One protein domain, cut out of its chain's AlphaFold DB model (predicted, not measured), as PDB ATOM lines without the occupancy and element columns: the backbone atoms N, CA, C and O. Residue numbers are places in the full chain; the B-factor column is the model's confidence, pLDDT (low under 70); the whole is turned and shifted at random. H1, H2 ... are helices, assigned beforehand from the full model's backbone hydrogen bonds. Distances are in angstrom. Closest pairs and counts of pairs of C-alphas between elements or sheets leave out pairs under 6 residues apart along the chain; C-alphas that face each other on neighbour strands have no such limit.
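Overview. This is residues 59 to 90 and 159 to 209 of the 284 residues of the protein "Lytic murein transglycosylase" of Candidatus Micrarchaeota archaeon (UniProt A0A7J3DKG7). Two helical hairpins are set crosswise, one made of H1 and H2 and the other of H3 and H4; H1 crosses near both H3 and H4, while H2 lies off to one side. H4 is much the longest helix and reaches past H3 toward residue 196, from where a tail with no named element, residues 197 to 209, folds back toward the first residues of H3. A short antiparallel pairing ties residues 204 to 205 of that tail to residues 160 to 161. The printed part has 83 residues with four named helices, H1, H2, H3 and H4 in chain order, and no named strand; its class is all helix. It is compact, with a radius of gyration of the C-alphas of 11.8 A, and rounded, with spans of 31 by 24 by 23 A.

Along the chain. H1 takes residues 59 to 71, beginning with C-alpha 59 at (377.009, 279.854, 195.919), and measures 18.3 A from first to last C-alpha. H2 takes residues 76 to 84 and measures 12.2 A. H3 takes residues 162 to 172, beginning with C-alpha 162 at (356.348, 287.535, 191.093), and measures 15.4 A. H4 takes residues 176 to 196, measures 30.3 A and ends with C-alpha 196 at (347.904, 294.218, 200.649).

Arrangement. H1 and H2 touch and form a helical hairpin, running opposite ways at a shallow tilt of 18 degrees; their closest C-alphas, those of Leu 70 and Ser 76, are 6.4 A apart. H3 and H4 touch and form a second helical hairpin, running opposite ways at a shallow tilt of 6 degrees; their closest C-alphas, those of Tyr 170 and Trp 182, are 5.0 A apart. H1 and H4 are close but not clearly touching, about perpendicular at 74 degrees, and their closest C-alphas, those of Leu 69 and Ala 183, are 6.3 A apart. H1 and H3 are also close but not clearly touching, about perpendicular at 77 degrees, with the closest C-alphas, those of Met 65 and Tyr 171, 7.9 A apart. H2 is apart from both H3 and H4. In H1, H2, H3 and H4 every O i to N i+4 pair is within hydrogen-bond range.

Size, cuts and confidence. The two C-alphas farthest apart, those of Lys 60 and Leu 196, are 34.2 A apart. Residues 91 to 158 are not printed, and C-alphas 90 and 159 are 14.0 A apart across this cut, which falls in the link from H2 to H3. The links from H1 to H2 and from H3 to H4 are tight, and no link that is printed whole is long. The mean pLDDT of the printed part is 97.1, and no printed residue is under 70.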
ATOM      1  N   GLU A  59     376.857 279.072 194.682       96.56
ATOM      2  CA  GLU A  59     377.009 279.854 195.919       96.56
ATOM      3  C   GLU A  59     377.727 281.193 195.691       96.56
ATOM      4  O   GLU A  59     377.360 282.220 196.264       96.56
ATOM      5  N   LYS A  60     378.691 281.231 194.761       97.69
ATOM      6  CA  LYS A  60     379.373 282.469 194.359       97.69
ATOM      7  C   LYS A  60     378.412 283.473 193.719       97.69
ATOM      8  O   LYS A  60     378.497 284.673 193.986       97.69
ATOM      9  N   GLU A  61     377.508 283.006 192.861       97.06
ATOM     10  CA  GLU A  61     376.498 283.861 192.235       97.06
ATOM     11  C   GLU A  61     375.489 284.359 193.259       97.06
ATOM     12  O   GLU A  61     375.191 285.555 193.263       97.06
ATOM     13  N   LYS A  62     375.031 283.481 194.159       97.50
ATOM     14  CA  LYS A  62     374.118 283.845 195.243       97.50
ATOM     15  C   LYS A  62     374.707 284.934 196.135       97.50
ATOM     16  O   LYS A  62     374.083 285.977 196.318       97.50
ATOM     17  N   ALA A  63     375.938 284.742 196.612       97.44
ATOM     18  CA  ALA A  63     376.632 285.707 197.462       97.44
ATOM     19  C   ALA A  63     376.808 287.069 196.769       97.44
ATOM     20  O   ALA A  63     376.545 288.117 197.367       97.44
ATOM     21  N   ARG A  64     377.189 287.070 195.481       97.62
ATOM     22  CA  ARG A  64     377.278 288.299 194.676       97.62
ATOM     23  C   ARG A  64     375.922 288.994 194.573       97.62
ATOM     24  O   ARG A  64     375.844 290.191 194.827       97.62
ATOM     25  N   MET A  65     374.870 288.263 194.201       97.75
ATOM     26  CA  MET A  65     373.527 288.825 194.031       97.75
ATOM     27  C   MET A  65     372.995 289.416 195.329       97.75
ATOM     28  O   MET A  65     372.511 290.541 195.316       97.75
ATOM     29  N   LYS A  66     373.133 288.699 196.447       98.12
ATOM     30  CA  LYS A  66     372.698 289.171 197.763       98.12
ATOM     31  C   LYS A  66     373.386 290.484 198.145       98.12
ATOM     32  O   LYS A  66     372.710 291.435 198.524       98.12
ATOM     33  N   LYS A  67     374.708 290.579 197.953       98.31
ATOM     34  CA  LYS A  67     375.476 291.814 198.197       98.31
ATOM     35  C   LYS A  67     375.020 292.972 197.303       98.31
ATOM     36  O   LYS A  67     374.869 294.094 197.780       98.31
ATOM     37  N   GLU A  68     374.822 292.720 196.012       98.38
ATOM     38  CA  GLU A  68     374.381 293.747 195.064       98.38
ATOM     39  C   GLU A  68     372.953 294.234 195.376       98.38
ATOM     40  O   GLU A  68     372.730 295.441 195.453       98.38
ATOM     41  N   LEU A  69     372.001 293.323 195.606       98.62
ATOM     42  CA  LEU A  69     370.611 293.651 195.948       98.62
ATOM     43  C   LEU A  69     370.527 294.459 197.247       98.62
ATOM     44  O   LEU A  69     369.837 295.478 197.280       98.62
ATOM     45  N   LEU A  70     371.303 294.076 198.265       98.44
ATOM     46  CA  LEU A  70     371.429 294.849 199.500       98.44
ATOM     47  C   LEU A  70     371.949 296.268 199.218       98.44
ATOM     48  O   LEU A  70     371.386 297.244 199.703       98.44
ATOM     49  N   SER A  71     372.967 296.411 198.359       98.38
ATOM     50  CA  SER A  71     373.491 297.732 197.966       98.38
ATOM     51  C   SER A  71     372.493 298.588 197.172       98.38
ATOM     52  O   SER A  71     372.646 299.808 197.096       98.38
ATOM     53  N   PHE A  72     371.467 297.971 196.577       98.50
ATOM     54  CA  PHE A  72     370.358 298.665 195.921       98.50
ATOM     55  C   PHE A  72     369.185 298.975 196.859       98.50
ATOM     56  O   PHE A  72     368.244 299.636 196.421       98.50
ATOM     57  N   GLY A  73     369.253 298.552 198.125       98.31
ATOM     58  CA  GLY A  73     368.241 298.831 199.142       98.31
ATOM     59  C   GLY A  73     367.128 297.789 199.241       98.31
ATOM     60  O   GLY A  73     366.067 298.106 199.771       98.31
ATOM     61  N   VAL A  74     367.330 296.572 198.722       98.44
ATOM     62  CA  VAL A  74     366.415 295.456 199.009       98.44
ATOM     63  C   VAL A  74     366.610 295.025 200.464       98.44
ATOM     64  O   VAL A  74     367.749 294.906 200.918       98.44
ATOM     65  N   ASP A  75     365.504 294.813 201.179       98.00
ATOM     66  CA  ASP A  75     365.495 294.505 202.610       98.00
ATOM     67  C   ASP A  75     366.340 293.266 202.957       98.00
ATOM     68  O   ASP A  75     366.250 292.226 202.298       98.00
ATOM     69  N   SER A  76     367.179 293.375 203.991       97.62
ATOM     70  CA  SER A  76     368.120 292.311 204.354       97.62
ATOM     71  C   SER A  76     367.421 291.076 204.911       97.62
ATOM     72  O   SER A  76     367.825 289.967 204.571       97.62
ATOM     73  N   VAL A  77     366.364 291.250 205.711       97.75
ATOM     74  CA  VAL A  77     365.611 290.137 206.314       97.75
ATOM     75  C   VAL A  77     364.892 289.347 205.224       97.75
ATOM     76  O   VAL A  77     364.926 288.112 205.200       97.75
ATOM     77  N   PHE A  78     364.307 290.055 204.258       98.19
ATOM     78  CA  PHE A  78     363.726 289.437 203.078       98.19
ATOM     79  C   PHE A  78     364.772 288.676 202.256       98.19
ATOM     80  O   PHE A  78     364.529 287.534 201.868       98.19
ATOM     81  N   LEU A  79     365.946 289.265 202.000       98.38
ATOM     82  CA  LEU A  79     367.018 288.589 201.262       98.38
ATOM     83  C   LEU A  79     367.534 287.347 202.001       98.38
ATOM     84  O   LEU A  79     367.786 286.326 201.367       98.38
ATOM     85  N   ASP A  80     367.691 287.402 203.319       97.75
ATOM     86  CA  ASP A  80     368.068 286.233 204.115       97.75
ATOM     87  C   ASP A  80     367.049 285.106 203.935       97.75
ATOM     88  O   ASP A  80     367.431 283.975 203.627       97.75
ATOM     89  N   SER A  81     365.762 285.450 204.008       97.19
ATOM     90  CA  SER A  81     364.657 284.506 203.843       97.19
ATOM     91  C   SER A  81     364.613 283.925 202.428       97.19
ATOM     92  O   SER A  81     364.616 282.709 202.276       97.19
ATOM     93  N   LEU A  82     364.649 284.769 201.389       97.69
ATOM     94  CA  LEU A  82     364.631 284.374 199.974       97.69
ATOM     95  C   LEU A  82     365.769 283.401 199.637       97.69
ATOM     96  O   LEU A  82     365.532 282.370 199.013       97.69
ATOM     97  N   PHE A  83     367.004 283.718 200.034       97.50
ATOM     98  CA  PHE A  83     368.176 282.910 199.681       97.50
ATOM     99  C   PHE A  83     368.298 281.614 200.500       97.50
ATOM    100  O   PHE A  83     369.017 280.711 200.072       97.50
ATOM    101  N   ALA A  84     367.611 281.510 201.641       96.44
ATOM    102  CA  ALA A  84     367.558 280.295 202.456       96.44
ATOM    103  C   ALA A  84     366.523 279.270 201.961       96.44
ATOM    104  O   ALA A  84     366.541 278.121 202.408       96.44
ATOM    105  N   ARG A  85     365.619 279.648 201.047       95.75
ATOM    106  CA  ARG A  85     364.574 278.738 200.566       95.75
ATOM    107  C   ARG A  85     365.152 277.590 199.736       95.75
ATOM    108  O   ARG A  85     366.004 277.793 198.872       95.75
ATOM    109  N   GLY A  86     364.617 276.382 199.924       94.19
ATOM    110  CA  GLY A  86     365.006 275.202 199.137       94.19
ATOM    111  C   GLY A  86     364.638 275.305 197.649       94.19
ATOM    112  O   GLY A  86     365.346 274.791 196.775       94.19
ATOM    113  N   ASP A  87     363.570 276.040 197.339       93.50
ATOM    114  CA  ASP A  87     363.110 276.314 195.976       93.50
ATOM    115  C   ASP A  87     363.840 277.494 195.311       93.50
ATOM    116  O   ASP A  87     363.602 277.756 194.133       93.50
ATOM    117  N   PHE A  88     364.788 278.154 195.996       96.69
ATOM    118  CA  PHE A  88     365.515 279.293 195.437       96.69
ATOM    119  C   PHE A  88     366.140 278.958 194.073       96.69
ATOM    120  O   PHE A  88     366.803 277.925 193.890       96.69
ATOM    121  N   GLY A  89     365.962 279.871 193.124       96.38
ATOM    122  CA  GLY A  89     366.509 279.797 191.778       96.38
ATOM    123  C   GLY A  89     366.026 280.958 190.913       96.38
ATOM    124  O   GLY A  89     365.436 281.919 191.404       96.38
ATOM    125  N   ILE A  90     366.280 280.853 189.613       96.25
ATOM    126  CA  ILE A  90     365.739 281.745 188.579       96.25
ATOM    127  C   ILE A  90     365.073 280.921 187.474       96.25
ATOM    128  O   ILE A  90     365.293 279.714 187.390       96.25
ATOM    129  N   GLU A 159     351.595 282.569 185.348       93.19
ATOM    130  CA  GLU A 159     351.942 281.327 186.052       93.19
ATOM    131  C   GLU A 159     353.301 281.419 186.764       93.19
ATOM    132  O   GLU A 159     353.776 280.442 187.338       93.19
ATOM    133  N   TYR A 160     353.970 282.574 186.699       95.25
ATOM    134  CA  TYR A 160     355.264 282.788 187.338       95.25
ATOM    135  C   TYR A 160     355.077 283.407 188.714       95.25
ATOM    136  O   TYR A 160     354.252 284.299 188.901       95.25
ATOM    137  N   ASN A 161     355.914 283.011 189.665       96.31
ATOM    138  CA  ASN A 161     355.997 283.701 190.936       96.31
ATOM    139  C   ASN A 161     356.637 285.092 190.755       96.31
ATOM    140  O   ASN A 161     357.742 285.203 190.216       96.31
ATOM    141  N   GLY A 162     355.960 286.132 191.252       96.94
ATOM    142  CA  GLY A 162     356.348 287.535 191.093       96.94
ATOM    143  C   GLY A 162     357.775 287.848 191.530       96.94
ATOM    144  O   GLY A 162     358.553 288.401 190.743       96.94
ATOM    145  N   ILE A 163     358.169 287.464 192.749       98.12
ATOM    146  CA  ILE A 163     359.520 287.779 193.221       98.12
ATOM    147  C   ILE A 163     360.588 287.018 192.431       98.12
ATOM    148  O   ILE A 163     361.619 287.600 192.079       98.12
ATOM    149  N   TYR A 164     360.349 285.752 192.080       98.00
ATOM    150  CA  TYR A 164     361.298 284.976 191.281       98.00
ATOM    151  C   TYR A 164     361.397 285.474 189.833       98.00
ATOM    152  O   TYR A 164     362.490 285.465 189.254       98.00
ATOM    153  N   ALA A 165     360.304 285.975 189.250       97.88
ATOM    154  CA  ALA A 165     360.304 286.596 187.927       97.88
ATOM    155  C   ALA A 165     361.158 287.872 187.932       97.88
ATOM    156  O   ALA A 165     362.078 288.021 187.120       97.88
ATOM    157  N   LEU A 166     360.952 288.751 188.915       98.56
ATOM    158  CA  LEU A 166     361.745 289.973 189.079       98.56
ATOM    159  C   LEU A 166     363.224 289.672 189.368       98.56
ATOM    160  O   LEU A 166     364.105 290.310 188.784       98.56
ATOM    161  N   LEU A 167     363.518 288.662 190.194       98.25
ATOM    162  CA  LEU A 167     364.884 288.194 190.456       98.25
ATOM    163  C   LEU A 167     365.556 287.653 189.184       98.25
ATOM    164  O   LEU A 167     366.737 287.907 188.937       98.25
ATOM    165  N   THR A 168     364.801 286.943 188.346       97.56
ATOM    166  CA  THR A 168     365.276 286.450 187.048       97.56
ATOM    167  C   THR A 168     365.623 287.614 186.125       97.56
ATOM    168  O   THR A 168     366.690 287.625 185.505       97.56
ATOM    169  N   MET A 169     364.774 288.641 186.064       97.88
ATOM    170  CA  MET A 169     365.030 289.835 185.259       97.88
ATOM    171  C   MET A 169     366.218 290.651 185.777       97.88
ATOM    172  O   MET A 169     367.041 291.114 184.983       97.88
ATOM    173  N   TYR A 170     366.366 290.747 187.100       98.25
ATOM    174  CA  TYR A 170     367.557 291.287 187.747       98.25
ATOM    175  C   TYR A 170     368.821 290.538 187.312       98.25
ATOM    176  O   TYR A 170     369.784 291.159 186.861       98.25
ATOM    177  N   TYR A 171     368.810 289.205 187.401       96.69
ATOM    178  CA  TYR A 171     369.952 288.365 187.048       96.69
ATOM    179  C   TYR A 171     370.355 288.534 185.577       96.69
ATOM    180  O   TYR A 171     371.540 288.607 185.250       96.69
ATOM    181  N   ARG A 172     369.365 288.645 184.686       94.88
ATOM    182  CA  ARG A 172     369.567 288.822 183.241       94.88
ATOM    183  C   ARG A 172     370.046 290.212 182.848       94.88
ATOM    184  O   ARG A 172     370.491 290.402 181.715       94.88
ATOM    185  N   ALA A 173     369.927 291.201 183.726       95.69
ATOM    186  CA  ALA A 173     370.327 292.554 183.397       95.69
ATOM    187  C   ALA A 173     371.851 292.637 183.213       95.69
ATOM    188  O   ALA A 173     372.623 292.569 184.167       95.69
ATOM    189  N   GLY A 174     372.283 292.853 181.969       91.50
ATOM    190  CA  GLY A 174     373.702 292.949 181.609       91.50
ATOM    191  C   GLY A 174     374.398 294.242 182.052       91.50
ATOM    192  O   GLY A 174     375.594 294.393 181.832       91.50
ATOM    193  N   THR A 175     373.679 295.192 182.662       97.12
ATOM    194  CA  THR A 175     374.237 296.481 183.104       97.12
ATOM    195  C   THR A 175     373.844 296.800 184.541       97.12
ATOM    196  O   THR A 175     372.760 296.441 185.001       97.12
ATOM    197  N   TRP A 176     374.689 297.566 185.237       97.06
ATOM    198  CA  TRP A 176     374.423 298.033 186.603       97.06
ATOM    199  C   TRP A 176     373.129 298.853 186.712       97.06
ATOM    200  O   TRP A 176     372.333 298.661 187.629       97.06
ATOM    201  N   LYS A 177     372.869 299.730 185.731       97.81
ATOM    202  CA  LYS A 177     371.623 300.511 185.644       97.81
ATOM    203  C   LYS A 177     370.398 299.603 185.488       97.81
ATOM    204  O   LYS A 177     369.372 299.861 186.114       97.81
ATOM    205  N   GLY A 178     370.511 298.548 184.677       97.88
ATOM    206  CA  GLY A 178     369.466 297.539 184.509       97.88
ATOM    207  C   GLY A 178     369.202 296.766 185.800       97.88
ATOM    208  O   GLY A 178     368.059 296.710 186.242       97.88
ATOM    209  N   LYS A 179     370.253 296.264 186.457       98.38
ATOM    210  CA  LYS A 179     370.152 295.596 187.765       98.38
ATOM    211  C   LYS A 179     369.455 296.476 188.804       98.38
ATOM    212  O   LYS A 179     368.484 296.051 189.419       98.38
ATOM    213  N   ARG A 180     369.863 297.746 188.922       98.38
ATOM    214  CA  ARG A 180     369.224 298.723 189.822       98.38
ATOM    215  C   ARG A 180     367.747 298.960 189.494       98.38
ATOM    216  O   ARG A 180     366.953 299.215 190.393       98.38
ATOM    217  N   ARG A 181     367.353 298.937 188.215       98.31
ATOM    218  CA  ARG A 181     365.935 299.037 187.827       98.31
ATOM    219  C   ARG A 181     365.144 297.851 188.379       98.31
ATOM    220  O   ARG A 181     364.147 298.091 189.040       98.31
ATOM    221  N   TRP A 182     365.598 296.622 188.159       98.50
ATOM    222  CA  TRP A 182     364.878 295.431 188.627       98.50
ATOM    223  C   TRP A 182     364.882 295.286 190.147       98.50
ATOM    224  O   TRP A 182     363.866 294.910 190.714       98.50
ATOM    225  N   ALA A 183     365.962 295.688 190.821       98.56
ATOM    226  CA  ALA A 183     365.970 295.776 192.280       98.56
ATOM    227  C   ALA A 183     364.897 296.752 192.803       98.56
ATOM    228  O   ALA A 183     364.256 296.473 193.810       98.56
ATOM    229  N   ARG A 184     364.642 297.869 192.100       98.62
ATOM    230  CA  ARG A 184     363.533 298.779 192.445       98.62
ATOM    231  C   ARG A 184     362.161 298.153 192.222       98.62
ATOM    232  O   ARG A 184     361.309 298.326 193.079       98.62
ATOM    233  N   GLU A 185     361.966 297.401 191.138       98.75
ATOM    234  CA  GLU A 185     360.716 296.646 190.946       98.75
ATOM    235  C   GLU A 185     360.497 295.638 192.084       98.75
ATOM    236  O   GLU A 185     359.388 295.537 192.590       98.75
ATOM    237  N   MET A 186     361.550 294.951 192.550       98.75
ATOM    238  CA  MET A 186     361.459 294.066 193.720       98.75
ATOM    239  C   MET A 186     361.063 294.835 194.987       98.75
ATOM    240  O   MET A 186     360.203 294.381 195.728       98.75
ATOM    241  N   ILE A 187     361.654 296.007 195.237       98.81
ATOM    242  CA  ILE A 187     361.307 296.838 196.402       98.81
ATOM    243  C   ILE A 187     359.842 297.282 196.339       98.81
ATOM    244  O   ILE A 187     359.127 297.180 197.334       98.81
ATOM    245  N   ASP A 188     359.384 297.769 195.185       98.75
ATOM    246  CA  ASP A 188     357.999 298.212 195.022       98.75
ATOM    247  C   ASP A 188     357.014 297.031 195.092       98.75
ATOM    248  O   ASP A 188     355.936 297.182 195.660       98.75
ATOM    249  N   PHE A 189     357.414 295.839 194.636       98.75
ATOM    250  CA  PHE A 189     356.651 294.600 194.802       98.75
ATOM    251  C   PHE A 189     356.524 294.182 196.271       98.75
ATOM    252  O   PHE A 189     355.431 293.857 196.723       98.75
ATOM    253  N   LEU A 190     357.609 294.231 197.047       98.56
ATOM    254  CA  LEU A 190     357.561 293.909 198.478       98.56
ATOM    255  C   LEU A 190     356.693 294.903 199.255       98.56
ATOM    256  O   LEU A 190     355.966 294.506 200.160       98.56
ATOM    257  N   ARG A 191     356.718 296.185 198.872       98.00
ATOM    258  CA  ARG A 191     355.812 297.201 199.428       98.00
ATOM    259  C   ARG A 191     354.356 296.918 199.091       98.00
ATOM    260  O   ARG A 191     353.518 297.047 199.968       98.00
ATOM    261  N   MET A 192     354.073 296.529 197.849       98.00
ATOM    262  CA  MET A 192     352.736 296.107 197.429       98.00
ATOM    263  C   MET A 192     352.243 294.927 198.259       98.00
ATOM    264  O   MET A 192     351.148 294.982 198.805       98.00
ATOM    265  N   CYS A 193     353.077 293.899 198.425       98.06
ATOM    266  CA  CYS A 193     352.731 292.739 199.237       98.06
ATOM    267  C   CYS A 193     352.473 293.127 200.697       98.06
ATOM    268  O   CYS A 193     351.497 292.676 201.280       98.06
ATOM    269  N   ALA A 194     353.293 294.009 201.273       97.06
ATOM    270  CA  ALA A 194     353.082 294.498 202.632       97.06
ATOM    271  C   ALA A 194     351.788 295.323 202.775       97.06
ATOM    272  O   ALA A 194     351.060 295.131 203.742       97.06
ATOM    273  N   GLU A 195     351.485 296.216 201.823       95.69
ATOM    274  CA  GLU A 195     350.258 297.034 201.831       95.69
ATOM    275  C   GLU A 195     348.988 296.182 201.699       95.69
ATOM    276  O   GLU A 195     347.978 296.495 202.324       95.69
ATOM    277  N   LEU A 196     349.046 295.097 200.924       95.44
ATOM    278  CA  LEU A 196     347.904 294.218 200.649       95.44
ATOM    279  C   LEU A 196     347.882 292.949 201.513       95.44
ATOM    280  O   LEU A 196     347.013 292.101 201.334       95.44
ATOM    281  N   ASN A 197     348.826 292.806 202.451       96.31
ATOM    282  CA  ASN A 197     349.007 291.606 203.273       96.31
ATOM    283  C   ASN A 197     349.119 290.304 202.444       96.31
ATOM    284  O   ASN A 197     348.527 289.277 202.774       96.31
ATOM    285  N   LEU A 198     349.877 290.359 201.348       96.25
ATOM    286  CA  LEU A 198     350.162 289.221 200.475       96.25
ATOM    287  C   LEU A 198     351.499 288.579 200.846       96.25
ATOM    288  O   LEU A 198     352.457 289.270 201.196       96.25
ATOM    289  N   ASP A 199     351.595 287.261 200.683       96.62
ATOM    290  CA  ASP A 199     352.876 286.560 200.730       96.62
ATOM    291  C   ASP A 199     353.658 286.814 199.423       96.62
ATOM    292  O   ASP A 199     353.221 286.359 198.360       96.62
ATOM    293  N   PRO A 200     354.836 287.475 199.465       96.75
ATOM    294  CA  PRO A 200     355.662 287.718 198.280       96.75
ATOM    295  C   PRO A 200     356.039 286.451 197.501       96.75
ATOM    296  O   PRO A 200     356.386 286.532 196.321       96.75
ATOM    297  N   PHE A 201     355.990 285.281 198.148       96.00
ATOM    298  CA  PHE A 201     356.285 283.984 197.548       96.00
ATOM    299  C   PHE A 201     355.063 283.288 196.935       96.00
ATOM    300  O   PHE A 201     355.217 282.174 196.438       96.00
ATOM    301  N   ASN A 202     353.895 283.930 196.897       94.81
ATOM    302  CA  ASN A 202     352.670 283.347 196.344       94.81
ATOM    303  C   ASN A 202     351.875 284.304 195.438       94.81
ATOM    304  O   ASN A 202     350.703 284.067 195.164       94.81
ATOM    305  N   VAL A 203     352.504 285.367 194.921       96.44
ATOM    306  CA  VAL A 203     351.842 286.292 193.986       96.44
ATOM    307  C   VAL A 203     352.065 285.853 192.529       96.44
ATOM    308  O   VAL A 203     353.228 285.772 192.106       96.44
ATOM    309  N   PRO A 204     350.999 285.602 191.739       95.69
ATOM    310  CA  PRO A 204     351.106 285.307 190.312       95.69
ATOM    311  C   PRO A 204     351.586 286.523 189.518       95.69
ATOM    312  O   PRO A 204     351.337 287.678 189.869       95.69
ATOM    313  N   SER A 205     352.288 286.254 188.423       96.38
ATOM    314  CA  SER A 205     352.845 287.283 187.557       96.38
ATOM    315  C   SER A 205     353.140 286.775 186.150       96.38
ATOM    316  O   SER A 205     353.242 285.569 185.890       96.38
ATOM    317  N   SER A 206     353.383 287.721 185.246       95.62
ATOM    318  CA  SER A 206     354.065 287.447 183.985       95.62
ATOM    319  C   SER A 206     355.499 286.966 184.208       95.62
ATOM    320  O   SER A 206     356.118 287.217 185.241       95.62
ATOM    321  N   TRP A 207     356.106 286.381 183.175       93.25
ATOM    322  CA  TRP A 207     357.520 285.978 183.201       93.25
ATOM    323  C   TRP A 207     358.499 287.124 183.533       93.25
ATOM    324  O   TRP A 207     359.643 286.865 183.907       93.25
ATOM    325  N   ALA A 208     358.071 288.383 183.376       94.50
ATOM    326  CA  ALA A 208     358.856 289.579 183.669       94.50
ATOM    327  C   ALA A 208     358.438 290.291 184.974       94.50
ATOM    328  O   ALA A 208     359.012 291.332 185.294       94.50
ATOM    329  N   GLY A 209     357.476 289.739 185.724       96.94
ATOM    330  CA  GLY A 209     357.017 290.271 187.009       96.94
ATOM    331  C   GLY A 209     355.923 291.337 186.912       96.94
ATOM    332  O   GLY A 209     355.820 292.173 187.804       96.94
TER     333      GLY A 209